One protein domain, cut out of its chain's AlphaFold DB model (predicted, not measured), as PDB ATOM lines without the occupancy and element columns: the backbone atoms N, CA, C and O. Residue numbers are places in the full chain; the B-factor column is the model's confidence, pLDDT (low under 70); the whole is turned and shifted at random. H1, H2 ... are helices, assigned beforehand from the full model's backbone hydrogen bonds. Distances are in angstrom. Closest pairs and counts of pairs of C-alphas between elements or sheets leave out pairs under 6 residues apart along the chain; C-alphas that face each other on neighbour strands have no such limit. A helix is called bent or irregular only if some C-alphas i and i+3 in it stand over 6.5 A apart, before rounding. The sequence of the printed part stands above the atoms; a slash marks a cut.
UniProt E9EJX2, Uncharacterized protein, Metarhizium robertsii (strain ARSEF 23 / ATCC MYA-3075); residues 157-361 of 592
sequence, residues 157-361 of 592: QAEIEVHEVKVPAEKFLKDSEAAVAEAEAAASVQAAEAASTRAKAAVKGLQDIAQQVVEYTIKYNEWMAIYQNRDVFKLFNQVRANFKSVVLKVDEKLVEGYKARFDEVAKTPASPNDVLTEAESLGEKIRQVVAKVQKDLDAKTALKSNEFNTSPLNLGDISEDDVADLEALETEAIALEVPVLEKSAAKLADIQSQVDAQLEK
ATOM      1  N   GLN A 157     468.465 662.788 469.815       93.31
ATOM      2  CA  GLN A 157     469.316 662.750 468.619       93.31
ATOM      3  C   GLN A 157     470.627 661.978 468.861       93.31
ATOM      4  O   GLN A 157     471.050 661.192 468.017       93.31
ATOM      5  N   ALA A 158     471.244 662.143 470.033       93.19
ATOM      6  CA  ALA A 158     472.456 661.410 470.395       93.19
ATOM      7  C   ALA A 158     472.215 659.901 470.572       93.19
ATOM      8  O   ALA A 158     473.072 659.094 470.227       93.19
ATOM      9  N   GLU A 159     471.048 659.499 471.076       92.44
ATOM     10  CA  GLU A 159     470.692 658.085 471.194       92.44
ATOM     11  C   GLU A 159     470.384 657.480 469.817       92.44
ATOM     12  O   GLU A 159     470.766 656.340 469.558       92.44
ATOM     13  N   ILE A 160     469.777 658.239 468.899       93.19
ATOM     14  CA  ILE A 160     469.614 657.831 467.493       93.19
ATOM     15  C   ILE A 160     470.986 657.581 466.853       93.19
ATOM     16  O   ILE A 160     471.203 656.522 466.266       93.19
ATOM     17  N   GLU A 161     471.931 658.507 467.021       95.31
ATOM     18  CA  GLU A 161     473.297 658.366 466.500       95.31
ATOM     19  C   GLU A 161     474.007 657.131 467.074       95.31
ATOM     20  O   GLU A 161     474.635 656.377 466.332       95.31
ATOM     21  N   VAL A 162     473.855 656.857 468.374       94.75
ATOM     22  CA  VAL A 162     474.392 655.636 468.994       94.75
ATOM     23  C   VAL A 162     473.770 654.376 468.387       94.75
ATOM     24  O   VAL A 162     474.496 653.424 468.088       94.75
ATOM     25  N   HIS A 163     472.454 654.346 468.149       92.75
ATOM     26  CA  HIS A 163     471.816 653.213 467.472       92.75
ATOM     27  C   HIS A 163     472.373 653.009 466.057       92.75
ATOM     28  O   HIS A 163     472.649 651.872 465.676       92.75
ATOM     29  N   GLU A 164     472.598 654.085 465.298       95.06
ATOM     30  CA  GLU A 164     473.203 654.022 463.961       95.06
ATOM     31  C   GLU A 164     474.642 653.485 463.998       95.06
ATOM     32  O   GLU A 164     474.997 652.612 463.201       95.06
ATOM     33  N   VAL A 165     475.451 653.938 464.960       95.88
ATOM     34  CA  VAL A 165     476.826 653.458 465.182       95.88
ATOM     35  C   VAL A 165     476.856 651.957 465.490       95.88
ATOM     36  O   VAL A 165     477.774 651.259 465.055       95.88
ATOM     37  N   LYS A 166     475.837 651.433 466.184       95.19
ATOM     38  CA  LYS A 166     475.716 650.007 466.529       95.19
ATOM     39  C   LYS A 166     475.246 649.113 465.378       95.19
ATOM     40  O   LYS A 166     475.496 647.911 465.437       95.19
ATOM     41  N   VAL A 167     474.615 649.642 464.323       95.62
ATOM     42  CA  VAL A 167     474.081 648.845 463.191       95.62
ATOM     43  C   VAL A 167     475.069 647.797 462.638       95.62
ATOM     44  O   VAL A 167     474.668 646.647 462.449       95.62
ATOM     45  N   PRO A 168     476.353 648.113 462.375       97.50
ATOM     46  CA  PRO A 168     477.300 647.120 461.862       97.50
ATOM     47  C   PRO A 168     477.769 646.080 462.895       97.50
ATOM     48  O   PRO A 168     478.477 645.146 462.512       97.50
ATOM     49  N   ALA A 169     477.405 646.191 464.177       96.94
ATOM     50  CA  ALA A 169     477.976 645.363 465.237       96.94
ATOM     51  C   ALA A 169     477.686 643.862 465.059       96.94
ATOM     52  O   ALA A 169     478.596 643.032 465.138       96.94
ATOM     53  N   GLU A 170     476.445 643.501 464.721       96.81
ATOM     54  CA  GLU A 170     476.072 642.104 464.457       96.81
ATOM     55  C   GLU A 170     476.839 641.498 463.278       96.81
ATOM     56  O   GLU A 170     477.116 640.297 463.254       96.81
ATOM     57  N   LYS A 171     477.182 642.319 462.278       97.75
ATOM     58  CA  LYS A 171     477.961 641.860 461.130       97.75
ATOM     59  C   LYS A 171     479.364 641.453 461.575       97.75
ATOM     60  O   LYS A 171     479.819 640.380 461.202       97.75
ATOM     61  N   PHE A 172     480.022 642.264 462.403       98.38
ATOM     62  CA  PHE A 172     481.345 641.922 462.928       98.38
ATOM     63  C   PHE A 172     481.319 640.665 463.803       98.38
ATOM     64  O   PHE A 172     482.255 639.866 463.734       98.38
ATOM     65  N   LEU A 173     480.240 640.437 464.562       98.19
ATOM     66  CA  LEU A 173     480.057 639.166 465.263       98.19
ATOM     67  C   LEU A 173     480.034 637.991 464.278       98.19
ATOM     68  O   LEU A 173     480.868 637.093 464.401       98.19
ATOM     69  N   LYS A 174     479.166 638.034 463.262       98.38
ATOM     70  CA  LYS A 174     479.060 636.978 462.237       98.38
ATOM     71  C   LYS A 174     480.378 636.754 461.489       98.38
ATOM     72  O   LYS A 174     480.771 635.610 461.271       98.38
ATOM     73  N   ASP A 175     481.087 637.827 461.142       98.12
ATOM     74  CA  ASP A 175     482.397 637.756 460.482       98.12
ATOM     75  C   ASP A 175     483.437 637.062 461.387       98.12
ATOM     76  O   ASP A 175     484.253 636.269 460.914       98.12
ATOM     77  N   SER A 176     483.390 637.308 462.703       98.50
ATOM     78  CA  SER A 176     484.272 636.640 463.667       98.50
ATOM     79  C   SER A 176     483.936 635.157 463.866       98.50
ATOM     80  O   SER A 176     484.847 634.340 463.976       98.50
ATOM     81  N   GLU A 177     482.652 634.789 463.869       98.44
ATOM     82  CA  GLU A 177     482.197 633.395 463.966       98.44
ATOM     83  C   GLU A 177     482.591 632.603 462.715       98.44
ATOM     84  O   GLU A 177     483.092 631.481 462.813       98.44
ATOM     85  N   ALA A 178     482.444 633.212 461.535       98.44
ATOM     86  CA  ALA A 178     482.918 632.638 460.283       98.44
ATOM     87  C   ALA A 178     484.438 632.416 460.312       98.44
ATOM     88  O   ALA A 178     484.907 631.341 459.941       98.44
ATOM     89  N   ALA A 179     485.208 633.381 460.825       98.50
ATOM     90  CA  ALA A 179     486.652 633.231 460.981       98.50
ATOM     91  C   ALA A 179     487.032 632.094 461.950       98.50
ATOM     92  O   ALA A 179     488.002 631.379 461.697       98.50
ATOM     93  N   VAL A 180     486.266 631.871 463.026       98.44
ATOM     94  CA  VAL A 180     486.451 630.700 463.907       98.44
ATOM     95  C   VAL A 180     486.252 629.404 463.122       98.44
ATOM     96  O   VAL A 180     487.143 628.555 463.129       98.44
ATOM     97  N   ALA A 181     485.140 629.272 462.394       98.38
ATOM     98  CA  ALA A 181     484.858 628.076 461.600       98.38
ATOM     99  C   ALA A 181     485.933 627.816 460.524       98.38
ATOM    100  O   ALA A 181     486.356 626.678 460.318       98.38
ATOM    101  N   GLU A 182     486.424 628.870 459.868       98.19
ATOM    102  CA  GLU A 182     487.509 628.788 458.885       98.19
ATOM    103  C   GLU A 182     488.833 628.337 459.512       98.19
ATOM    104  O   GLU A 182     489.525 627.490 458.945       98.19
ATOM    105  N   ALA A 183     489.179 628.859 460.692       98.00
ATOM    106  CA  ALA A 183     490.387 628.470 461.412       98.00
ATOM    107  C   ALA A 183     490.326 627.017 461.912       98.00
ATOM    108  O   ALA A 183     491.335 626.312 461.892       98.00
ATOM    109  N   GLU A 184     489.149 626.544 462.329       97.50
ATOM    110  CA  GLU A 184     488.935 625.146 462.712       97.50
ATOM    111  C   GLU A 184     489.040 624.191 461.516       97.50
ATOM    112  O   GLU A 184     489.620 623.109 461.641       97.50
ATOM    113  N   ALA A 185     488.535 624.600 460.350       97.81
ATOM    114  CA  ALA A 185     488.620 623.834 459.106       97.81
ATOM    115  C   ALA A 185     489.984 623.951 458.396       97.81
ATOM    116  O   ALA A 185     490.222 623.263 457.397       97.81
ATOM    117  N   ALA A 186     490.886 624.810 458.877       97.81
ATOM    118  CA  ALA A 186     492.148 625.100 458.214       97.81
ATOM    119  C   ALA A 186     493.049 623.855 458.105       97.81
ATOM    120  O   ALA A 186     493.471 623.253 459.096       97.81
ATOM    121  N   ALA A 187     493.410 623.504 456.869       96.75
ATOM    122  CA  ALA A 187     494.349 622.419 456.579       96.75
ATOM    123  C   ALA A 187     495.827 622.847 456.699       96.75
ATOM    124  O   ALA A 187     496.715 621.997 456.686       96.75
ATOM    125  N   SER A 188     496.102 624.149 456.806       97.00
ATOM    126  CA  SER A 188     497.452 624.713 456.865       97.00
ATOM    127  C   SER A 188     497.524 625.933 457.784       97.00
ATOM    128  O   SER A 188     496.505 626.544 458.114       97.00
ATOM    129  N   VAL A 189     498.749 626.313 458.160       97.38
ATOM    130  CA  VAL A 189     499.022 627.533 458.938       97.38
ATOM    131  C   VAL A 189     498.560 628.776 458.175       97.38
ATOM    132  O   VAL A 189     497.877 629.610 458.751       97.38
ATOM    133  N   GLN A 190     498.829 628.860 456.867       97.81
ATOM    134  CA  GLN A 190     498.449 630.023 456.056       97.81
ATOM    135  C   GLN A 190     496.928 630.224 455.998       97.81
ATOM    136  O   GLN A 190     496.447 631.354 456.039       97.81
ATOM    137  N   ALA A 191     496.156 629.133 455.928       97.62
ATOM    138  CA  ALA A 191     494.698 629.212 455.967       97.62
ATOM    139  C   ALA A 191     494.197 629.718 457.334       97.62
ATOM    140  O   ALA A 191     493.315 630.574 457.386       97.62
ATOM    141  N   ALA A 192     494.802 629.256 458.434       97.75
ATOM    142  CA  ALA A 192     494.484 629.744 459.776       97.75
ATOM    143  C   ALA A 192     494.894 631.220 459.976       97.75
ATOM    144  O   ALA A 192     494.167 631.990 460.602       97.75
ATOM    145  N   GLU A 193     496.025 631.655 459.412       98.06
ATOM    146  CA  GLU A 193     496.479 633.055 459.445       98.06
ATOM    147  C   GLU A 193     495.546 633.991 458.659       98.06
ATOM    148  O   GLU A 193     495.271 635.115 459.094       98.06
ATOM    149  N   ALA A 194     494.998 633.525 457.532       97.88
ATOM    150  CA  ALA A 194     493.994 634.272 456.780       97.88
ATOM    151  C   ALA A 194     492.711 634.479 457.607       97.88
ATOM    152  O   ALA A 194     492.203 635.602 457.687       97.88
ATOM    153  N   ALA A 195     492.240 633.435 458.296       98.19
ATOM    154  CA  ALA A 195     491.121 633.536 459.232       98.19
ATOM    155  C   ALA A 195     491.434 634.490 460.405       98.19
ATOM    156  O   ALA A 195     490.613 635.337 460.757       98.19
ATOM    157  N   SER A 196     492.652 634.438 460.953       98.00
ATOM    158  CA  SER A 196     493.119 635.353 462.011       98.00
ATOM    159  C   SER A 196     493.080 636.816 461.582       98.00
ATOM    160  O   SER A 196     492.642 637.682 462.342       98.00
ATOM    161  N   THR A 197     493.446 637.099 460.331       98.00
ATOM    162  CA  THR A 197     493.357 638.448 459.757       98.00
ATOM    163  C   THR A 197     491.914 638.961 459.730       98.00
ATOM    164  O   THR A 197     491.660 640.105 460.115       98.00
ATOM    165  N   ARG A 198     490.952 638.109 459.347       97.38
ATOM    166  CA  ARG A 198     489.516 638.448 459.334       97.38
ATOM    167  C   ARG A 198     488.967 638.673 460.741       97.38
ATOM    168  O   ARG A 198     488.337 639.697 460.991       97.38
ATOM    169  N   ALA A 199     489.277 637.775 461.675       98.06
ATOM    170  CA  ALA A 199     488.881 637.919 463.073       98.06
ATOM    171  C   ALA A 199     489.462 639.197 463.708       98.06
ATOM    172  O   ALA A 199     488.756 639.909 464.418       98.06
ATOM    173  N   LYS A 200     490.718 639.551 463.398       98.12
ATOM    174  CA  LYS A 200     491.342 640.804 463.854       98.12
ATOM    175  C   LYS A 200     490.614 642.042 463.326       98.12
ATOM    176  O   LYS A 200     490.426 642.999 464.077       98.12
ATOM    177  N   ALA A 201     490.208 642.033 462.056       98.12
ATOM    178  CA  ALA A 201     489.422 643.119 461.476       98.12
ATOM    179  C   ALA A 201     488.058 643.263 462.172       98.12
ATOM    180  O   ALA A 201     487.654 644.383 462.479       98.12
ATOM    181  N   ALA A 202     487.397 642.145 462.495       98.25
ATOM    182  CA  ALA A 202     486.142 642.148 463.244       98.25
ATOM    183  C   ALA A 202     486.298 642.709 464.668       98.25
ATOM    184  O   ALA A 202     485.513 643.566 465.072       98.25
ATOM    185  N   VAL A 203     487.343 642.297 465.404       98.06
ATOM    186  CA  VAL A 203     487.662 642.859 466.733       98.06
ATOM    187  C   VAL A 203     487.870 644.361 466.645       98.06
ATOM    188  O   VAL A 203     487.309 645.093 467.453       98.06
ATOM    189  N   LYS A 204     488.655 644.829 465.668       97.88
ATOM    190  CA  LYS A 204     488.924 646.260 465.508       97.88
ATOM    191  C   LYS A 204     487.645 647.039 465.192       97.88
ATOM    192  O   LYS A 204     487.411 648.070 465.810       97.88
ATOM    193  N   GLY A 205     486.801 646.511 464.305       97.81
ATOM    194  CA  GLY A 205     485.502 647.098 463.983       97.81
ATOM    195  C   GLY A 205     484.605 647.266 465.210       97.81
ATOM    196  O   GLY A 205     484.108 648.363 465.448       97.81
ATOM    197  N   LEU A 206     484.452 646.223 466.037       97.94
ATOM    198  CA  LEU A 206     483.677 646.345 467.278       97.94
ATOM    199  C   LEU A 206     484.350 647.207 468.342       97.94
ATOM    200  O   LEU A 206     483.642 647.889 469.077       97.94
ATOM    201  N   GLN A 207     485.680 647.214 468.419       97.62
ATOM    202  CA  GLN A 207     486.397 648.106 469.327       97.62
ATOM    203  C   GLN A 207     486.101 649.571 468.992       97.62
ATOM    204  O   GLN A 207     485.858 650.361 469.896       97.62
ATOM    205  N   ASP A 208     486.089 649.926 467.705       97.69
ATOM    206  CA  ASP A 208     485.818 651.293 467.252       97.69
ATOM    207  C   ASP A 208     484.365 651.714 467.518       97.69
ATOM    208  O   ASP A 208     484.112 652.872 467.846       97.69
ATOM    209  N   ILE A 209     483.408 650.785 467.422       98.00
ATOM    210  CA  ILE A 209     482.009 651.029 467.809       98.00
ATOM    211  C   ILE A 209     481.902 651.204 469.328       98.00
ATOM    212  O   ILE A 209     481.323 652.183 469.788       98.00
ATOM    213  N   ALA A 210     482.474 650.288 470.114       97.69
ATOM    214  CA  ALA A 210     482.443 650.357 471.574       97.69
ATOM    215  C   ALA A 210     483.102 651.646 472.094       97.69
ATOM    216  O   ALA A 210     482.573 652.287 472.998       97.69
ATOM    217  N   GLN A 211     484.212 652.067 471.481       97.88
ATOM    218  CA  GLN A 211     484.882 653.324 471.810       97.88
ATOM    219  C   GLN A 211     484.011 654.542 471.486       97.88
ATOM    220  O   GLN A 211     483.926 655.448 472.310       97.88
ATOM    221  N   GLN A 212     483.331 654.560 470.336       97.62
ATOM    222  CA  GLN A 212     482.387 655.634 470.014       97.62
ATOM    223  C   GLN A 212     481.251 655.697 471.037       97.62
ATOM    224  O   GLN A 212     480.923 656.779 471.505       97.62
ATOM    225  N   VAL A 213     480.689 654.556 471.449       96.81
ATOM    226  CA  VAL A 213     479.656 654.534 472.498       96.81
ATOM    227  C   VAL A 213     480.179 655.130 473.809       96.81
ATOM    228  O   VAL A 213     479.489 655.954 474.397       96.81
ATOM    229  N   VAL A 214     481.410 654.806 474.222       96.56
ATOM    230  CA  VAL A 214     482.056 655.441 475.388       96.56
ATOM    231  C   VAL A 214     482.186 656.957 475.205       96.56
ATOM    232  O   VAL A 214     481.864 657.711 476.116       96.56
ATOM    233  N   GLU A 215     482.605 657.429 474.029       96.25
ATOM    234  CA  GLU A 215     482.721 658.865 473.734       96.25
ATOM    235  C   GLU A 215     481.366 659.590 473.797       96.25
ATOM    236  O   GLU A 215     481.289 660.704 474.323       96.25
ATOM    237  N   TYR A 216     480.290 658.958 473.315       96.06
ATOM    238  CA  TYR A 216     478.925 659.466 473.464       96.06
ATOM    239  C   TYR A 216     478.503 659.508 474.934       96.06
ATOM    240  O   TYR A 216     477.995 660.537 475.376       96.06
ATOM    241  N   THR A 217     478.774 658.454 475.706       94.94
ATOM    242  CA  THR A 217     478.485 658.433 477.144       94.94
ATOM    243  C   THR A 217     479.226 659.547 477.880       94.94
ATOM    244  O   THR A 217     478.607 660.276 478.639       94.94
ATOM    245  N   ILE A 218     480.516 659.769 477.603       94.75
ATOM    246  CA  ILE A 218     481.284 660.876 478.203       94.75
ATOM    247  C   ILE A 218     480.661 662.229 477.839       94.75
ATOM    248  O   ILE A 218     480.508 663.103 478.689       94.75
ATOM    249  N   LYS A 219     480.290 662.416 476.567       95.94
ATOM    250  CA  LYS A 219     479.718 663.674 476.073       95.94
ATOM    251  C   LYS A 219     478.335 663.974 476.659       95.94
ATOM    252  O   LYS A 219     477.995 665.146 476.806       95.94
ATOM    253  N   TYR A 220     477.545 662.943 476.949       93.81
ATOM    254  CA  TYR A 220     476.160 663.037 477.420       93.81
ATOM    255  C   TYR A 220     475.974 662.380 478.798       93.81
ATOM    256  O   TYR A 220     474.913 661.826 479.086       93.81
ATOM    257  N   ASN A 221     476.999 662.462 479.650       90.75
ATOM    258  CA  ASN A 221     477.084 661.765 480.941       90.75
ATOM    259  C   ASN A 221     475.992 662.153 481.954       90.75
ATOM    260  O   ASN A 221     475.808 661.465 482.952       90.75
ATOM    261  N   GLU A 222     475.255 663.238 481.707       88.31
ATOM    262  CA  GLU A 222     474.118 663.657 482.531       88.31
ATOM    263  C   GLU A 222     472.910 662.713 482.411       88.31
ATOM    264  O   GLU A 222     472.100 662.646 483.332       88.31
ATOM    265  N   TRP A 223     472.758 662.000 481.288       88.94
ATOM    266  CA  TRP A 223     471.573 661.163 481.034       88.94
ATOM    267  C   TRP A 223     471.852 659.864 480.262       88.94
ATOM    268  O   TRP A 223     470.977 658.996 480.195       88.94
ATOM    269  N   MET A 224     473.041 659.703 479.679       91.62
ATOM    270  CA  MET A 224     473.471 658.477 479.009       91.62
ATOM    271  C   MET A 224     474.478 657.728 479.878       91.62
ATOM    272  O   MET A 224     475.410 658.334 480.395       91.62
ATOM    273  N   ALA A 225     474.305 656.412 479.987       92.56
ATOM    274  CA  ALA A 225     475.173 655.534 480.768       92.56
ATOM    275  C   ALA A 225     475.569 654.273 479.978       92.56
ATOM    276  O   ALA A 225     474.915 653.879 479.001       92.56
ATOM    277  N   ILE A 226     476.637 653.604 480.410       93.94
ATOM    278  CA  ILE A 226     477.135 652.357 479.818       93.94
ATOM    279  C   ILE A 226     476.144 651.215 480.005       93.94
ATOM    280  O   ILE A 226     475.960 650.439 479.062       93.94
ATOM    281  N   TYR A 227     475.465 651.118 481.154       92.12
ATOM    282  CA  TYR A 227     474.531 650.013 481.409       92.12
ATOM    283  C   TYR A 227     473.437 649.911 480.330       92.12
ATOM    284  O   TYR A 227     473.054 648.812 479.930       92.12
ATOM    285  N   GLN A 228     473.018 651.056 479.784       89.75
ATOM    286  CA  GLN A 228     472.009 651.193 478.724       89.75
ATOM    287  C   GLN A 228     472.503 650.690 477.360       89.75
ATOM    288  O   GLN A 228     471.722 650.474 476.438       89.75
ATOM    289  N   ASN A 229     473.816 650.517 477.215       92.62
ATOM    290  CA  ASN A 229     474.488 650.128 475.985       92.62
ATOM    291  C   ASN A 229     475.348 648.865 476.168       92.62
ATOM    292  O   ASN A 229     476.239 648.606 475.363       92.62
ATOM    293  N   ARG A 230     475.097 648.059 477.212       93.19
ATOM    294  CA  ARG A 230     475.849 646.821 477.513       93.19
ATOM    295  C   ARG A 230     475.877 645.822 476.357       93.19
ATOM    296  O   ARG A 230     476.819 645.038 476.258       93.19
ATOM    297  N   ASP A 231     474.868 645.839 475.493       93.38
ATOM    298  CA  ASP A 231     474.755 644.974 474.317       93.38
ATOM    299  C   ASP A 231     475.997 645.053 473.416       93.38
ATOM    300  O   ASP A 231     476.582 644.022 473.078       93.38
ATOM    301  N   VAL A 232     476.475 646.263 473.110       95.50
ATOM    302  CA  VAL A 232     477.634 646.448 472.224       95.50
ATOM    303  C   VAL A 232     478.925 645.913 472.843       95.50
ATOM    304  O   VAL A 232     479.750 645.314 472.153       95.50
ATOM    305  N   PHE A 233     479.089 646.074 474.158       96.19
ATOM    306  CA  PHE A 233     480.269 645.605 474.880       96.19
ATOM    307  C   PHE A 233     480.269 644.082 475.018       96.19
ATOM    308  O   PHE A 233     481.311 643.452 474.845       96.19
ATOM    309  N   LYS A 234     479.097 643.466 475.220       95.75
ATOM    310  CA  LYS A 234     478.945 642.004 475.173       95.75
ATOM    311  C   LYS A 234     479.324 641.444 473.802       95.75
ATOM    312  O   LYS A 234     480.078 640.473 473.732       95.75
ATOM    313  N   LEU A 235     478.872 642.081 472.716       97.12
ATOM    314  CA  LEU A 235     479.284 641.709 471.358       97.12
ATOM    315  C   LEU A 235     480.803 641.852 471.179       97.12
ATOM    316  O   LEU A 235     481.451 640.938 470.668       97.12
ATOM    317  N   PHE A 236     481.390 642.961 471.639       97.62
ATOM    318  CA  PHE A 236     482.836 643.187 471.575       97.62
ATOM    319  C   PHE A 236     483.626 642.099 472.314       97.62
ATOM    320  O   PHE A 236     484.586 641.548 471.765       97.62
ATOM    321  N   ASN A 237     483.183 641.720 473.511       96.25
ATOM    322  CA  ASN A 237     483.792 640.662 474.312       96.25
ATOM    323  C   ASN A 237     483.700 639.292 473.629       96.25
ATOM    324  O   ASN A 237     484.690 638.557 473.582       96.25
ATOM    325  N   GLN A 238     482.557 638.970 473.021       97.56
ATOM    326  CA  GLN A 238     482.397 637.738 472.249       97.56
ATOM    327  C   GLN A 238     483.347 637.697 471.042       97.56
ATOM    328  O   GLN A 238     484.016 636.690 470.805       97.56
ATOM    329  N   VAL A 239     483.468 638.800 470.298       97.81
ATOM    330  CA  VAL A 239     484.368 638.890 469.137       97.81
ATOM    331  C   VAL A 239     485.840 638.784 469.552       97.81
ATOM    332  O   VAL A 239     486.631 638.138 468.859       97.81
ATOM    333  N   ARG A 240     486.223 639.341 470.707       96.62
ATOM    334  CA  ARG A 240     487.561 639.149 471.289       96.62
ATOM    335  C   ARG A 240     487.848 637.687 471.622       96.62
ATOM    336  O   ARG A 240     488.917 637.189 471.260       96.62
ATOM    337  N   ALA A 241     486.902 636.991 472.253       96.50
ATOM    338  CA  ALA A 241     487.033 635.566 472.548       96.50
ATOM    339  C   ALA A 241     487.169 634.733 471.258       96.50
ATOM    340  O   ALA A 241     488.052 633.875 471.160       96.50
ATOM    341  N   ASN A 242     486.377 635.052 470.228       98.06
ATOM    342  CA  ASN A 242     486.469 634.427 468.907       98.06
ATOM    343  C   ASN A 242     487.854 634.646 468.275       98.06
ATOM    344  O   ASN A 242     488.497 633.690 467.839       98.06
ATOM    345  N   PHE A 243     488.371 635.877 468.292       97.88
ATOM    346  CA  PHE A 243     489.723 636.167 467.811       97.88
ATOM    347  C   PHE A 243     490.798 635.403 468.584       97.88
ATOM    348  O   PHE A 243     491.713 634.850 467.971       97.88
ATOM    349  N   LYS A 244     490.677 635.301 469.914       97.62
ATOM    350  CA  LYS A 244     491.617 634.516 470.721       97.62
ATOM    351  C   LYS A 244     491.604 633.039 470.321       97.62
ATOM    352  O   LYS A 244     492.676 632.460 470.159       97.62
ATOM    353  N   SER A 245     490.423 632.461 470.097       97.88
ATOM    354  CA  SER A 245     490.267 631.093 469.582       97.88
ATOM    355  C   SER A 245     490.978 630.901 468.238       97.88
ATOM    356  O   SER A 245     491.753 629.959 468.069       97.88
ATOM    357  N   VAL A 246     490.802 631.841 467.304       98.31
ATOM    358  CA  VAL A 246     491.448 631.791 465.984       98.31
ATOM    359  C   VAL A 246     492.975 631.882 466.083       98.31
ATOM    360  O   VAL A 246     493.677 631.097 465.447       98.31
ATOM    361  N   VAL A 247     493.516 632.792 466.898       98.19
ATOM    362  CA  VAL A 247     494.973 632.907 467.108       98.19
ATOM    363  C   VAL A 247     495.549 631.615 467.691       98.19
ATOM    364  O   VAL A 247     496.596 631.154 467.239       98.19
ATOM    365  N   LEU A 248     494.851 630.991 468.642       98.12
ATOM    366  CA  LEU A 248     495.272 629.708 469.209       98.12
ATOM    367  C   LEU A 248     495.247 628.586 468.168       98.12
ATOM    368  O   LEU A 248     496.141 627.744 468.161       98.12
ATOM    369  N   LYS A 249     494.299 628.599 467.224       98.19
ATOM    370  CA  LYS A 249     494.302 627.652 466.098       98.19
ATOM    371  C   LYS A 249     495.516 627.814 465.187       98.19
ATOM    372  O   LYS A 249     496.039 626.803 464.719       98.19
ATOM    373  N   VAL A 250     496.007 629.036 464.976       98.31
ATOM    374  CA  VAL A 250     497.275 629.266 464.259       98.31
ATOM    375  C   VAL A 250     498.441 628.618 465.012       98.31
ATOM    376  O   VAL A 250     499.209 627.866 464.412       98.31
ATOM    377  N   ASP A 251     498.538 628.850 466.326       98.38
ATOM    378  CA  ASP A 251     499.589 628.271 467.172       98.38
ATOM    379  C   ASP A 251     499.524 626.725 467.187       98.38
ATOM    380  O   ASP A 251     500.548 626.054 467.033       98.38
ATOM    381  N   GLU A 252     498.322 626.141 467.274       98.25
ATOM    382  CA  GLU A 252     498.098 624.693 467.150       98.25
ATOM    383  C   GLU A 252     498.587 624.144 465.802       98.25
ATOM    384  O   GLU A 252     499.319 623.153 465.772       98.25
ATOM    385  N   LYS A 253     498.225 624.787 464.683       98.00
ATOM    386  CA  LYS A 253     498.636 624.354 463.336       98.00
ATOM    387  C   LYS A 253     500.140 624.465 463.128       98.00
ATOM    388  O   LYS A 253     500.735 623.616 462.462       98.00
ATOM    389  N   LEU A 254     500.762 625.484 463.712       98.19
ATOM    390  CA  LEU A 254     502.206 625.664 463.666       98.19
ATOM    391  C   LEU A 254     502.926 624.516 464.387       98.19
ATOM    392  O   LEU A 254     503.862 623.933 463.837       98.19
ATOM    393  N   VAL A 255     502.448 624.142 465.577       98.44
ATOM    394  CA  VAL A 255     502.995 623.018 466.349       98.44
ATOM    395  C   VAL A 255     502.740 621.677 465.657       98.44
ATOM    396  O   VAL A 255     503.656 620.861 465.585       98.44
ATOM    397  N   GLU A 256     501.557 621.459 465.073       97.81
ATOM    398  CA  GLU A 256     501.267 620.280 464.240       97.81
ATOM    399  C   GLU A 256     502.255 620.167 463.063       97.81
ATOM    400  O   GLU A 256     502.797 619.090 462.804       97.81
ATOM    401  N   GLY A 257     502.553 621.284 462.389       97.88
ATOM    402  CA  GLY A 257     503.522 621.337 461.294       97.88
ATOM    403  C   GLY A 257     504.958 621.033 461.734       97.88
ATOM    404  O   GLY A 257     505.659 620.273 461.061       97.88
ATOM    405  N   TYR A 258     505.403 621.577 462.872       98.38
ATOM    406  CA  TYR A 258     506.711 621.233 463.441       98.38
ATOM    407  C   TYR A 258     506.788 619.769 463.859       98.38
ATOM    408  O   TYR A 258     507.793 619.115 463.583       98.38
ATOM    409  N   LYS A 259     505.720 619.237 464.459       98.19
ATOM    410  CA  LYS A 259     505.644 617.835 464.863       98.19
ATOM    411  C   LYS A 259     505.735 616.898 463.656       98.19
ATOM    412  O   LYS A 259     506.468 615.917 463.712       98.19
ATOM    413  N   ALA A 260     505.047 617.205 462.556       97.81
ATOM    414  CA  ALA A 260     505.116 616.396 461.339       97.81
ATOM    415  C   ALA A 260     506.549 616.323 460.780       97.81
ATOM    416  O   ALA A 260     507.043 615.232 460.505       97.81
ATOM    417  N   ARG A 261     507.250 617.466 460.700       97.69
ATOM    418  CA  ARG A 261     508.665 617.508 460.284       97.69
ATOM    419  C   ARG A 261     509.569 616.756 461.253       97.69
ATOM    420  O   ARG A 261     510.474 616.051 460.823       97.69
ATOM    421  N   PHE A 262     509.310 616.873 462.553       97.50
ATOM    422  CA  PHE A 262     510.049 616.141 463.576       97.50
ATOM    423  C   PHE A 262     509.903 614.625 463.375       97.50
ATOM    424  O   PHE A 262     510.900 613.909 463.342       97.50
ATOM    425  N   ASP A 263     508.672 614.144 463.165       97.00
ATOM    426  CA  ASP A 263     508.385 612.727 462.926       97.00
ATOM    427  C   ASP A 263     509.015 612.215 461.605       97.00
ATOM    428  O   ASP A 263     509.287 611.021 461.481       97.00
ATOM    429  N   GLU A 264     509.227 613.078 460.602       96.69
ATOM    430  CA  GLU A 264     509.940 612.755 459.352       96.69
ATOM    431  C   GLU A 264     511.459 612.660 459.559       96.69
ATOM    432  O   GLU A 264     512.080 611.666 459.165       96.69
ATOM    433  N   VAL A 265     512.051 613.651 460.231       95.50
ATOM    434  CA  VAL A 265     513.480 613.670 460.583       95.50
ATOM    435  C   VAL A 265     513.832 612.436 461.416       95.50
ATOM    436  O   VAL A 265     514.765 611.712 461.074       95.50
ATOM    437  N   ALA A 266     513.013 612.107 462.419       93.44
ATOM    438  CA  ALA A 266     513.208 610.947 463.291       93.44
ATOM    439  C   ALA A 266     513.181 609.588 462.558       93.44
ATOM    440  O   ALA A 266     513.698 608.598 463.077       93.44
ATOM    441  N   LYS A 267     512.582 609.513 461.362       93.94
ATOM    442  CA  LYS A 267     512.539 608.290 460.535       93.94
ATOM    443  C   LYS A 267     513.687 608.199 459.531       93.94
ATOM    444  O   LYS A 267     513.866 607.144 458.921       93.94
ATOM    445  N   THR A 268     514.425 609.282 459.308       88.75
ATOM    446  CA  THR A 268     515.404 609.356 458.223       88.75
ATOM    447  C   THR A 268     516.692 608.614 458.606       88.75
ATOM    448  O   THR A 268     517.287 608.916 459.640       88.75
ATOM    449  N   PRO A 269     517.173 607.657 457.785       73.69
ATOM    450  CA  PRO A 269     518.439 606.967 458.011       73.69
ATOM    451  C   PRO A 269     519.616 607.877 457.614       73.69
ATOM    452  O   PRO A 269     520.248 607.677 456.580       73.69
ATOM    453  N   ALA A 270     519.883 608.913 458.404       72.06
ATOM    454  CA  ALA A 270     521.044 609.791 458.253       72.06
ATOM    455  C   ALA A 270     522.038 609.603 459.416       72.06
ATOM    456  O   ALA A 270     521.802 608.813 460.334       72.06
ATOM    457  N   SER A 271     523.189 610.285 459.345       73.75
ATOM    458  CA  SER A 271     524.182 610.297 460.427       73.75
ATOM    459  C   SER A 271     523.501 610.673 461.754       73.75
ATOM    460  O   SER A 271     522.788 611.682 461.778       73.75
ATOM    461  N   PRO A 272     523.708 609.920 462.853       79.31
ATOM    462  CA  PRO A 272     523.002 610.138 464.119       79.31
ATOM    463  C   PRO A 272     523.061 611.581 464.642       79.31
ATOM    464  O   PRO A 272     522.099 612.056 465.239       79.31
ATOM    465  N   ASN A 273     524.160 612.296 464.384       86.06
ATOM    466  CA  ASN A 273     524.350 613.662 464.876       86.06
ATOM    467  C   ASN A 273     523.523 614.711 464.114       86.06
ATOM    468  O   ASN A 273     523.018 615.647 464.734       86.06
ATOM    469  N   ASP A 274     523.362 614.562 462.796       86.75
ATOM    470  CA  ASP A 274     522.633 615.543 461.980       86.75
ATOM    471  C   ASP A 274     521.125 615.446 462.249       86.75
ATOM    472  O   ASP A 274     520.459 616.459 462.466       86.75
ATOM    473  N   VAL A 275     520.610 614.211 462.345       89.19
ATOM    474  CA  VAL A 275     519.210 613.922 462.701       89.19
ATOM    475  C   VAL A 275     518.871 614.483 464.078       89.19
ATOM    476  O   VAL A 275     517.839 615.132 464.244       89.19
ATOM    477  N   LEU A 276     519.743 614.258 465.068       92.06
ATOM    478  CA  LEU A 276     519.518 614.729 466.432       92.06
ATOM    479  C   LEU A 276     519.483 616.261 466.500       92.06
ATOM    480  O   LEU A 276     518.586 616.815 467.127       92.06
ATOM    481  N   THR A 277     520.398 616.942 465.805       93.62
ATOM    482  CA  THR A 277     520.474 618.413 465.805       93.62
ATOM    483  C   THR A 277     519.209 619.049 465.214       93.62
ATOM    484  O   THR A 277     518.661 620.002 465.774       93.62
ATOM    485  N   GLU A 278     518.707 618.522 464.092       95.12
ATOM    486  CA  GLU A 278     517.478 619.031 463.474       95.12
ATOM    487  C   GLU A 278     516.233 618.719 464.325       95.12
ATOM    488  O   GLU A 278     515.384 619.593 464.527       95.12
ATOM    489  N   ALA A 279     516.154 617.510 464.890       95.38
ATOM    490  CA  ALA A 279     515.085 617.108 465.803       95.38
ATOM    491  C   ALA A 279     515.040 617.992 467.066       95.38
ATOM    492  O   ALA A 279     513.964 618.441 467.466       95.38
ATOM    493  N   GLU A 280     516.195 618.313 467.658       96.31
ATOM    494  CA  GLU A 280     516.314 619.242 468.790       96.31
ATOM    495  C   GLU A 280     515.860 620.656 468.430       96.31
ATOM    496  O   GLU A 280     515.117 621.271 469.198       96.31
ATOM    497  N   SER A 281     516.214 621.149 467.240       97.31
ATOM    498  CA  SER A 281     515.749 622.454 466.761       97.31
ATOM    499  C   SER A 281     514.223 622.518 466.620       97.31
ATOM    500  O   SER A 281     513.601 623.511 467.009       97.31
ATOM    501  N   LEU A 282     513.594 621.470 466.077       97.94
ATOM    502  CA  LEU A 282     512.136 621.392 465.941       97.94
ATOM    503  C   LEU A 282     511.439 621.249 467.300       97.94
ATOM    504  O   LEU A 282     510.438 621.927 467.539       97.94
ATOM    505  N   GLY A 283     511.991 620.428 468.199       97.50
ATOM    506  CA  GLY A 283     511.508 620.304 469.574       97.50
ATOM    507  C   GLY A 283     511.529 621.644 470.305       97.50
ATOM    508  O   GLY A 283     510.536 622.028 470.916       97.50
ATOM    509  N   GLU A 284     512.606 622.414 470.160       98.06
ATOM    510  CA  GLU A 284     512.718 623.739 470.774       98.06
ATOM    511  C   GLU A 284     511.678 624.732 470.234       98.06
ATOM    512  O   GLU A 284     511.050 625.455 471.005       98.06
ATOM    513  N   LYS A 285     511.404 624.722 468.922       98.31
ATOM    514  CA  LYS A 285     510.329 625.547 468.339       98.31
ATOM    515  C   LYS A 285     508.950 625.194 468.903       98.31
ATOM    516  O   LYS A 285     508.149 626.095 469.141       98.31
ATOM    517  N   ILE A 286     508.670 623.910 469.143       98.38
ATOM    518  CA  ILE A 286     507.421 623.470 469.784       98.38
ATOM    519  C   ILE A 286     507.341 624.002 471.220       98.38
ATOM    520  O   ILE A 286     506.327 624.603 471.579       98.38
ATOM    521  N   ARG A 287     508.415 623.868 472.013       98.31
ATOM    522  CA  ARG A 287     508.469 624.396 473.391       98.31
ATOM    523  C   ARG A 287     508.230 625.901 473.446       98.31
ATOM    524  O   ARG A 287     507.507 626.362 474.323       98.31
ATOM    525  N   GLN A 288     508.779 626.666 472.500       98.38
ATOM    526  CA  GLN A 288     508.570 628.117 472.431       98.38
ATOM    527  C   GLN A 288     507.094 628.488 472.238       98.38
ATOM    528  O   GLN A 288     506.596 629.391 472.914       98.38
ATOM    529  N   VAL A 289     506.375 627.783 471.358       98.19
ATOM    530  CA  VAL A 289     504.939 628.028 471.146       98.19
ATOM    531  C   VAL A 289     504.122 627.599 472.369       98.19
ATOM    532  O   VAL A 289     503.240 628.342 472.796       98.19
ATOM    533  N   VAL A 290     504.439 626.455 472.987       98.25
ATOM    534  CA  VAL A 290     503.749 625.998 474.209       98.25
ATOM    535  C   VAL A 290     503.950 626.997 475.351       98.25
ATOM    536  O   VAL A 290     502.982 627.402 475.992       98.25
ATOM    537  N   ALA A 291     505.183 627.467 475.562       98.06
ATOM    538  CA  ALA A 291     505.503 628.459 476.585       98.06
ATOM    539  C   ALA A 291     504.779 629.793 476.351       98.06
ATOM    540  O   ALA A 291     504.316 630.415 477.307       98.06
ATOM    541  N   LYS A 292     504.636 630.224 475.089       97.94
ATOM    542  CA  LYS A 292     503.840 631.405 474.718       97.94
ATOM    543  C   LYS A 292     502.375 631.238 475.137       97.94
ATOM    544  O   LYS A 292     501.844 632.117 475.807       97.94
ATOM    545  N   VAL A 293     501.735 630.122 474.779       98.06
ATOM    546  CA  VAL A 293     500.318 629.876 475.112       98.06
ATOM    547  C   VAL A 293     500.110 629.730 476.622       98.06
ATOM    548  O   VAL A 293     499.151 630.286 477.154       98.06
ATOM    549  N   GLN A 294     501.026 629.062 477.330       98.19
ATOM    550  CA  GLN A 294     500.966 628.952 478.789       98.19
ATOM    551  C   GLN A 294     501.103 630.321 479.466       98.19
ATOM    552  O   GLN A 294     500.319 630.648 480.350       98.19
ATOM    553  N   LYS A 295     502.038 631.159 479.006       97.31
ATOM    554  CA  LYS A 295     502.210 632.522 479.525       97.31
ATOM    555  C   LYS A 295     500.948 633.369 479.338       97.31
ATOM    556  O   LYS A 295     500.585 634.125 480.238       97.31
ATOM    557  N   ASP A 296     500.285 633.247 478.191       96.06
ATOM    558  CA  ASP A 296     499.017 633.933 477.929       96.06
ATOM    559  C   ASP A 296     497.899 633.448 478.868       96.06
ATOM    560  O   ASP A 296     497.128 634.266 479.373       96.06
ATOM    561  N   LEU A 297     497.820 632.135 479.122       97.06
ATOM    562  CA  LEU A 297     496.874 631.542 480.073       97.06
ATOM    563  C   LEU A 297     497.125 632.033 481.503       97.06
ATOM    564  O   LEU A 297     496.182 632.452 482.176       97.06
ATOM    565  N   ASP A 298     498.379 632.037 481.952       95.50
ATOM    566  CA  ASP A 298     498.756 632.493 483.292       95.50
ATOM    567  C   ASP A 298     498.422 633.980 483.475       95.50
ATOM    568  O   ASP A 298     497.813 634.367 484.474       95.50
ATOM    569  N   ALA A 299     498.745 634.814 482.478       93.81
ATOM    570  CA  ALA A 299     498.426 636.239 482.496       93.81
ATOM    571  C   ALA A 299     496.911 636.485 482.577       93.81
ATOM    572  O   ALA A 299     496.460 637.308 483.372       93.81
ATOM    573  N   LYS A 300     496.109 635.750 481.798       93.69
ATOM    574  CA  LYS A 300     494.643 635.882 481.815       93.69
ATOM    575  C   LYS A 300     494.015 635.347 483.098       93.69
ATOM    576  O   LYS A 300     493.077 635.949 483.614       93.69
ATOM    577  N   THR A 301     494.561 634.274 483.655       93.38
ATOM    578  CA  THR A 301     494.121 633.728 484.945       93.38
ATOM    579  C   THR A 301     494.436 634.693 486.090       93.38
ATOM    580  O   THR A 301     493.598 634.885 486.967       93.38
ATOM    581  N   ALA A 302     495.589 635.368 486.049       91.94
ATOM    582  CA  ALA A 302     495.942 636.397 487.026       91.94
ATOM    583  C   ALA A 302     494.998 637.612 486.965       91.94
ATOM    584  O   ALA A 302     494.590 638.125 488.006       91.94
ATOM    585  N   LEU A 303     494.593 638.036 485.762       89.62
ATOM    586  CA  LEU A 303     493.590 639.095 485.577       89.62
ATOM    587  C   LEU A 303     492.209 638.690 486.116       89.62
ATOM    588  O   LEU A 303     491.505 639.509 486.692       89.62
ATOM    589  N   LYS A 304     491.842 637.408 486.017       84.69
ATOM    590  CA  LYS A 304     490.605 636.884 486.617       84.69
ATOM    591  C   LYS A 304     490.600 636.967 488.151       84.69
ATOM    592  O   LYS A 304     489.532 637.035 488.749       84.69
ATOM    593  N   SER A 305     491.773 636.908 488.787       78.88
ATOM    594  CA  SER A 305     491.919 636.980 490.250       78.88
ATOM    595  C   SER A 305     492.144 638.389 490.802       78.88
ATOM    596  O   SER A 305     492.090 638.565 492.017       78.88
ATOM    597  N   ASN A 306     492.417 639.373 489.943       76.94
ATOM    598  CA  ASN A 306     492.658 640.752 490.353       76.94
ATOM    599  C   ASN A 306     491.380 641.580 490.200       76.94
ATOM    600  O   ASN A 306     490.730 641.526 489.162       76.94
ATOM    601  N   GLU A 307     491.065 642.401 491.204       64.44
ATOM    602  CA  GLU A 307     489.909 643.314 491.168       64.44
ATOM    603  C   GLU A 307     490.102 644.506 490.212       64.44
ATOM    604  O   GLU A 307     489.137 645.182 489.892       64.44
ATOM    605  N   PHE A 308     491.320 644.744 489.705       56.78
ATOM    606  CA  PHE A 308     491.624 645.872 488.817       56.78
ATOM    607  C   PHE A 308     492.044 645.386 487.429       56.78
ATOM    608  O   PHE A 308     493.227 645.136 487.172       56.78
ATOM    609  N   ASN A 309     491.071 645.261 486.528       66.31
ATOM    610  CA  ASN A 309     491.314 644.974 485.117       66.31
ATOM    611  C   ASN A 309     491.310 646.278 484.315       66.31
ATOM    612  O   ASN A 309     490.308 646.980 484.244       66.31
ATOM    613  N   THR A 310     492.434 646.610 483.679       72.12
ATOM    614  CA  THR A 310     492.503 647.778 482.793       72.12
ATOM    615  C   THR A 310     491.678 647.514 481.537       72.12
ATOM    616  O   THR A 310     492.043 646.644 480.739       72.12
ATOM    617  N   SER A 311     490.589 648.265 481.357       79.25
ATOM    618  CA  SER A 311     489.744 648.192 480.162       79.25
ATOM    619  C   SER A 311     490.564 648.428 478.881       79.25
ATOM    620  O   SER A 311     491.438 649.300 478.861       79.25
ATOM    621  N   PRO A 312     490.299 647.692 477.785       84.25
ATOM    622  CA  PRO A 312     490.932 647.937 476.486       84.25
ATOM    623  C   PRO A 312     490.412 649.205 475.782       84.25
ATOM    624  O   PRO A 312     490.845 649.502 474.664       84.25
ATOM    625  N   LEU A 313     489.456 649.911 476.390       91.38
ATOM    626  CA  LEU A 313     488.864 651.146 475.887       91.38
ATOM    627  C   LEU A 313     489.463 652.357 476.604       91.38
ATOM    628  O   LEU A 313     489.851 652.285 477.769       91.38
ATOM    629  N   ASN A 314     489.520 653.492 475.910       91.31
ATOM    630  CA  ASN A 314     489.867 654.758 476.536       91.31
ATOM    631  C   ASN A 314     488.642 655.299 477.280       91.31
ATOM    632  O   ASN A 314     487.660 655.675 476.640       91.31
ATOM    633  N   LEU A 315     488.719 655.313 478.612       90.31
ATOM    634  CA  LEU A 315     487.591 655.632 479.488       90.31
ATOM    635  C   LEU A 315     487.367 657.134 479.692       90.31
ATOM    636  O   LEU A 315     486.260 657.523 480.038       90.31
ATOM    637  N   GLY A 316     488.376 657.984 479.463       91.12
ATOM    638  CA  GLY A 316     488.264 659.427 479.707       91.12
ATOM    639  C   GLY A 316     487.703 659.770 481.098       91.12
ATOM    640  O   GLY A 316     488.018 659.094 482.074       91.12
ATOM    641  N   ASP A 317     486.863 660.807 481.158       92.31
ATOM    642  CA  ASP A 317     486.174 661.267 482.375       92.31
ATOM    643  C   ASP A 317     484.756 660.658 482.474       92.31
ATOM    644  O   ASP A 317     483.757 661.377 482.567       92.31
ATOM    645  N   ILE A 318     484.646 659.331 482.370       93.06
ATOM    646  CA  ILE A 318     483.372 658.615 482.542       93.06
ATOM    647  C   ILE A 318     483.036 658.424 484.033       93.06
ATOM    648  O   ILE A 318     483.918 658.507 484.890       93.06
ATOM    649  N   SER A 319     481.757 658.210 484.358       93.06
ATOM    650  CA  SER A 319     481.306 658.068 485.749       93.06
ATOM    651  C   SER A 319     481.889 656.819 486.429       93.06
ATOM    652  O   SER A 319     482.196 655.831 485.766       93.06
ATOM    653  N   GLU A 320     482.029 656.843 487.760       93.69
ATOM    654  CA  GLU A 320     482.530 655.684 488.524       93.69
ATOM    655  C   GLU A 320     481.644 654.440 488.331       93.69
ATOM    656  O   GLU A 320     482.168 653.336 488.182       93.69
ATOM    657  N   ASP A 321     480.322 654.622 488.249       92.75
ATOM    658  CA  ASP A 321     479.366 653.539 487.985       92.75
ATOM    659  C   ASP A 321     479.582 652.928 486.591       92.75
ATOM    660  O   ASP A 321     479.594 651.707 486.435       92.75
ATOM    661  N   ASP A 322     479.830 653.760 485.577       93.81
ATOM    662  CA  ASP A 322     480.131 653.295 484.221       93.81
ATOM    663  C   ASP A 322     481.486 652.576 484.132       93.81
ATOM    664  O   ASP A 322     481.626 651.615 483.369       93.81
ATOM    665  N   VAL A 323     482.490 653.017 484.902       93.94
ATOM    666  CA  VAL A 323     483.770 652.301 485.020       93.94
ATOM    667  C   VAL A 323     483.536 650.915 485.616       93.94
ATOM    668  O   VAL A 323     483.975 649.930 485.023       93.94
ATOM    669  N   ALA A 324     482.801 650.827 486.729       92.88
ATOM    670  CA  ALA A 324     482.486 649.556 487.379       92.88
ATOM    671  C   ALA A 324     481.726 648.604 486.437       92.88
ATOM    672  O   ALA A 324     482.000 647.401 486.383       92.88
ATOM    673  N   ASP A 325     480.816 649.145 485.629       92.50
ATOM    674  CA  ASP A 325     480.095 648.410 484.594       92.50
ATOM    675  C   ASP A 325     481.020 647.834 483.513       92.50
ATOM    676  O   ASP A 325     480.895 646.662 483.134       92.50
ATOM    677  N   LEU A 326     481.971 648.631 483.019       93.56
ATOM    678  CA  LEU A 326     482.963 648.179 482.040       93.56
ATOM    679  C   LEU A 326     483.932 647.148 482.635       93.56
ATOM    680  O   LEU A 326     484.313 646.203 481.942       93.56
ATOM    681  N   GLU A 327     484.301 647.280 483.908       92.56
ATOM    682  CA  GLU A 327     485.129 646.302 484.629       92.56
ATOM    683  C   GLU A 327     484.403 644.960 484.822       92.56
ATOM    684  O   GLU A 327     484.995 643.887 484.626       92.56
ATOM    685  N   ALA A 328     483.103 644.994 485.134       92.88
ATOM    686  CA  ALA A 328     482.267 643.799 485.201       92.88
ATOM    687  C   ALA A 328     482.199 643.092 483.836       92.88
ATOM    688  O   ALA A 328     482.401 641.877 483.747       92.88
ATOM    689  N   LEU A 329     482.012 643.856 482.756       93.56
ATOM    690  CA  LEU A 329     482.033 643.333 481.389       93.56
ATOM    691  C   LEU A 329     483.403 642.744 481.006       93.56
ATOM    692  O   LEU A 329     483.451 641.696 480.364       93.56
ATOM    693  N   GLU A 330     484.522 643.360 481.396       93.44
ATOM    694  CA  GLU A 330     485.860 642.793 481.149       93.44
ATOM    695  C   GLU A 330     486.051 641.464 481.894       93.44
ATOM    696  O   GLU A 330     486.627 640.516 481.354       93.44
ATOM    697  N   THR A 331     485.512 641.356 483.108       92.69
ATOM    698  CA  THR A 331     485.529 640.108 483.881       92.69
ATOM    699  C   THR A 331     484.758 638.995 483.165       92.69
ATOM    700  O   THR A 331     485.251 637.864 483.069       92.69
ATOM    701  N   GLU A 332     483.592 639.308 482.587       93.38
ATOM    702  CA  GLU A 332     482.847 638.383 481.723       93.38
ATOM    703  C   GLU A 332     483.668 637.977 480.484       93.38
ATOM    704  O   GLU A 332     483.727 636.793 480.142       93.38
ATOM    705  N   ALA A 333     484.369 638.921 479.844       93.94
ATOM    706  CA  ALA A 333     485.228 638.642 478.689       93.94
ATOM    707  C   ALA A 333     486.359 637.660 479.033       93.94
ATOM    708  O   ALA A 333     486.597 636.685 478.315       93.94
ATOM    709  N   ILE A 334     487.036 637.873 480.164       94.00
ATOM    710  CA  ILE A 334     488.102 636.987 480.649       94.00
ATOM    711  C   ILE A 334     487.549 635.585 480.938       94.00
ATOM    712  O   ILE A 334     488.201 634.587 480.616       94.00
ATOM    713  N   ALA A 335     486.338 635.485 481.495       94.94
ATOM    714  CA  ALA A 335     485.684 634.203 481.744       94.94
ATOM    715  C   ALA A 335     485.401 633.405 480.455       94.94
ATOM    716  O   ALA A 335     485.409 632.174 480.505       94.94
ATOM    717  N   LEU A 336     485.216 634.079 479.313       94.75
ATOM    718  CA  LEU A 336     485.086 633.448 477.993       94.75
ATOM    719  C   LEU A 336     486.442 633.038 477.391       94.75
ATOM    720  O   LEU A 336     486.537 631.995 476.747       94.75
ATOM    721  N   GLU A 337     487.499 633.832 477.591       95.50
ATOM    722  CA  GLU A 337     488.824 633.585 476.996       95.50
ATOM    723  C   GLU A 337     489.601 632.440 477.684       95.50
ATOM    724  O   GLU A 337     490.283 631.660 477.010       95.50
ATOM    725  N   VAL A 338     489.509 632.313 479.017       96.19
ATOM    726  CA  VAL A 338     490.298 631.340 479.806       96.19
ATOM    727  C   VAL A 338     490.058 629.876 479.394       96.19
ATOM    728  O   VAL A 338     491.042 629.191 479.112       96.19
ATOM    729  N   PRO A 339     488.814 629.372 479.259       96.38
ATOM    730  CA  PRO A 339     488.581 627.973 478.877       96.38
ATOM    731  C   PRO A 339     489.156 627.608 477.500       96.38
ATOM    732  O   PRO A 339     489.583 626.474 477.265       96.38
ATOM    733  N   VAL A 340     489.183 628.568 476.568       95.88
ATOM    734  CA  VAL A 340     489.756 628.371 475.228       95.88
ATOM    735  C   VAL A 340     491.277 628.220 475.318       95.88
ATOM    736  O   VAL A 340     491.852 627.325 474.693       95.88
ATOM    737  N   LEU A 341     491.919 629.054 476.140       97.19
ATOM    738  CA  LEU A 341     493.349 628.974 476.436       97.19
ATOM    739  C   LEU A 341     493.723 627.658 477.125       97.19
ATOM    740  O   LEU A 341     494.659 627.004 476.676       97.19
ATOM    741  N   GLU A 342     492.977 627.233 478.147       97.94
ATOM    742  CA  GLU A 342     493.205 625.963 478.856       97.94
ATOM    743  C   GLU A 342     493.161 624.767 477.899       97.94
ATOM    744  O   GLU A 342     494.064 623.926 477.891       97.94
ATOM    745  N   LYS A 343     492.141 624.717 477.032       97.75
ATOM    746  CA  LYS A 343     491.991 623.656 476.029       97.75
ATOM    747  C   LYS A 343     493.177 623.615 475.062       97.75
ATOM    748  O   LYS A 343     493.694 622.532 474.775       97.75
ATOM    749  N   SER A 344     493.607 624.772 474.554       97.69
ATOM    750  CA  SER A 344     494.749 624.854 473.638       97.69
ATOM    751  C   SER A 344     496.063 624.506 474.341       97.69
ATOM    752  O   SER A 344     496.860 623.751 473.789       97.69
ATOM    753  N   ALA A 345     496.287 625.009 475.559       98.25
ATOM    754  CA  ALA A 345     497.481 624.728 476.351       98.25
ATOM    755  C   ALA A 345     497.625 623.225 476.625       98.25
ATOM    756  O   ALA A 345     498.690 622.658 476.384       98.25
ATOM    757  N   ALA A 346     496.538 622.553 477.023       98.38
ATOM    758  CA  ALA A 346     496.527 621.110 477.254       98.38
ATOM    759  C   ALA A 346     496.874 620.308 475.987       98.38
ATOM    760  O   ALA A 346     497.695 619.391 476.039       98.38
ATOM    761  N   LYS A 347     496.294 620.673 474.833       98.06
ATOM    762  CA  LYS A 347     496.601 620.031 473.544       98.06
ATOM    763  C   LYS A 347     498.074 620.205 473.161       98.06
ATOM    764  O   LYS A 347     498.716 619.252 472.724       98.06
ATOM    765  N   LEU A 348     498.610 621.415 473.305       98.38
ATOM    766  CA  LEU A 348     499.999 621.710 472.956       98.38
ATOM    767  C   LEU A 348     500.994 621.013 473.895       98.38
ATOM    768  O   LEU A 348     502.006 620.493 473.425       98.38
ATOM    769  N   ALA A 349     500.689 620.941 475.193       98.31
ATOM    770  CA  ALA A 349     501.506 620.238 476.180       98.31
ATOM    771  C   ALA A 349     501.602 618.726 475.896       98.31
ATOM    772  O   ALA A 349     502.679 618.145 476.036       98.31
ATOM    773  N   ASP A 350     500.514 618.093 475.441       98.50
ATOM    774  CA  ASP A 350     500.531 616.688 475.007       98.50
ATOM    775  C   ASP A 350     501.473 616.477 473.809       98.50
ATOM    776  O   ASP A 350     502.334 615.592 473.835       98.50
ATOM    777  N   ILE A 351     501.397 617.344 472.791       98.12
ATOM    778  CA  ILE A 351     502.305 617.284 471.634       98.12
ATOM    779  C   ILE A 351     503.763 617.465 472.069       98.12
ATOM    780  O   ILE A 351     504.630 616.703 471.634       98.12
ATOM    781  N   GLN A 352     504.039 618.442 472.938       98.38
ATOM    782  CA  GLN A 352     505.379 618.664 473.476       98.38
ATOM    783  C   GLN A 352     505.905 617.412 474.193       98.38
ATOM    784  O   GLN A 352     507.016 616.972 473.905       98.38
ATOM    785  N   SER A 353     505.101 616.800 475.067       98.31
ATOM    786  CA  SER A 353     505.492 615.596 475.810       98.31
ATOM    787  C   SER A 353     505.835 614.425 474.882       98.31
ATOM    788  O   SER A 353     506.837 613.736 475.091       98.31
ATOM    789  N   GLN A 354     505.057 614.227 473.814       98.19
ATOM    790  CA  GLN A 354     505.338 613.199 472.808       98.19
ATOM    791  C   GLN A 354     506.664 613.444 472.082       98.19
ATOM    792  O   GLN A 354     507.411 612.494 471.840       98.19
ATOM    793  N   VAL A 355     506.957 614.698 471.726       98.00
ATOM    794  CA  VAL A 355     508.203 615.081 471.046       98.00
ATOM    795  C   VAL A 355     509.403 614.920 471.973       98.00
ATOM    796  O   VAL A 355     510.376 614.284 471.577       98.00
ATOM    797  N   ASP A 356     509.320 615.389 473.219       97.44
ATOM    798  CA  ASP A 356     510.393 615.238 474.208       97.44
ATOM    799  C   ASP A 356     510.694 613.747 474.483       97.44
ATOM    800  O   ASP A 356     511.855 613.336 474.510       97.44
ATOM    801  N   ALA A 357     509.664 612.896 474.579       96.81
ATOM    802  CA  ALA A 357     509.832 611.450 474.754       96.81
ATOM    803  C   ALA A 357     510.445 610.745 473.528       96.81
ATOM    804  O   ALA A 357     511.126 609.728 473.676       96.81
ATOM    805  N   GLN A 358     510.182 611.230 472.312       96.12
ATOM    806  CA  GLN A 358     510.836 610.721 471.103       96.12
ATOM    807  C   GLN A 358     512.285 611.199 471.002       96.12
ATOM    808  O   GLN A 358     513.157 610.420 470.625       96.12
ATOM    809  N   LEU A 359     512.551 612.449 471.377       95.69
ATOM    810  CA  LEU A 359     513.883 613.034 471.355       95.69
ATOM    811  C   LEU A 359     514.838 612.296 472.297       95.69
ATOM    812  O   LEU A 359     515.967 611.995 471.918       95.69
ATOM    813  N   GLU A 360     514.356 611.904 473.477       94.69
ATOM    814  CA  GLU A 360     515.133 611.096 474.419       94.69
ATOM    815  C   GLU A 360     515.503 609.716 473.850       94.69
ATOM    816  O   GLU A 360     516.590 609.212 474.106       94.69
ATOM    817  N   LYS A 361     514.650 609.121 473.004       93.06
ATOM    818  CA  LYS A 361     514.957 607.852 472.318       93.06
ATOM    819  C   LYS A 361     515.983 608.005 471.193       93.06
ATOM    820  O   LYS A 361     516.619 607.017 470.833       93.06
TER     821      LYS A 361
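This is residues 157 to 361 of the 592 residues of an uncharacterized protein of Metarhizium robertsii (strain ARSEF 23 / ATCC MYA-3075) (UniProt E9EJX2). This is a long rod of helices with H4 running through its middle; the hairpin of H2 and H3 packs on one side of its first part, H5 and the bent H6 pack on another side, and the short H1 packs beside residues 209 to 216 of H3, near the end of the rod where the link from H3 to H4 turns. H2, H3, H4, H5, H6a and H6b form a bundle, helices mostly aligned. The printed part has 205 residues with six named helices, H1 to H6 in order, and no named strand: all helix, loose, radius of gyration of the C-alphas 21.5 A, spans 76 by 32 by 21 A.

H1, residues 157 to 166, touches residues 209 to 216 alone of H3, residues 189 to 219; their closest C-alphas, Val 165 and Ile 209, are 6.3 A apart. H2, residues 169 to 185, and H3 form a hairpin, a shallow tilt of 20 degrees, closest C-alphas Ala 183 and Ala 192, 4.6 A. The hub is H4, residues 227 to 265, irregular where C-alphas 228 and 231 are 8.1 A apart. It touches H3, closest C-alphas Phe 243 and Ala 199, 5.1 A. H4 and H5, residues 272 to 305, form a hairpin, closest C-alphas Phe 262 and Ala 279, 5.6 A. H6, residues 320 to 361, was assigned as one helix by its hydrogen bonds but is bent, with C-alphas 336 and 339 6.6 A apart; its arms H6a, residues 320 to 336, and H6b, residues 339 to 361, stand at 40 degrees. H5 touches H6b, opposite ways, closest C-alphas Leu 297 and Leu 341, 5.7 A. Every O i to N i+4 pair is within hydrogen-bond range in H1, H2, H3, H5 and H6a, 32 of 35 in H4 and 18 of 19 in H6b.

H1 begins at C-alpha 157 (469.316, 662.750, 468.619). H3 measures 44.4 A, H4 57.2 A, H5 48.7 A; H6b ends at C-alpha 361 (514.957, 607.852, 472.318).

The C-alphas farthest apart, Glu 222 and Ser 271, are 76.4 A apart. The printed part has no cut; the link from H5 to H6 is long. Residues 307 to 309 have pLDDT under 70.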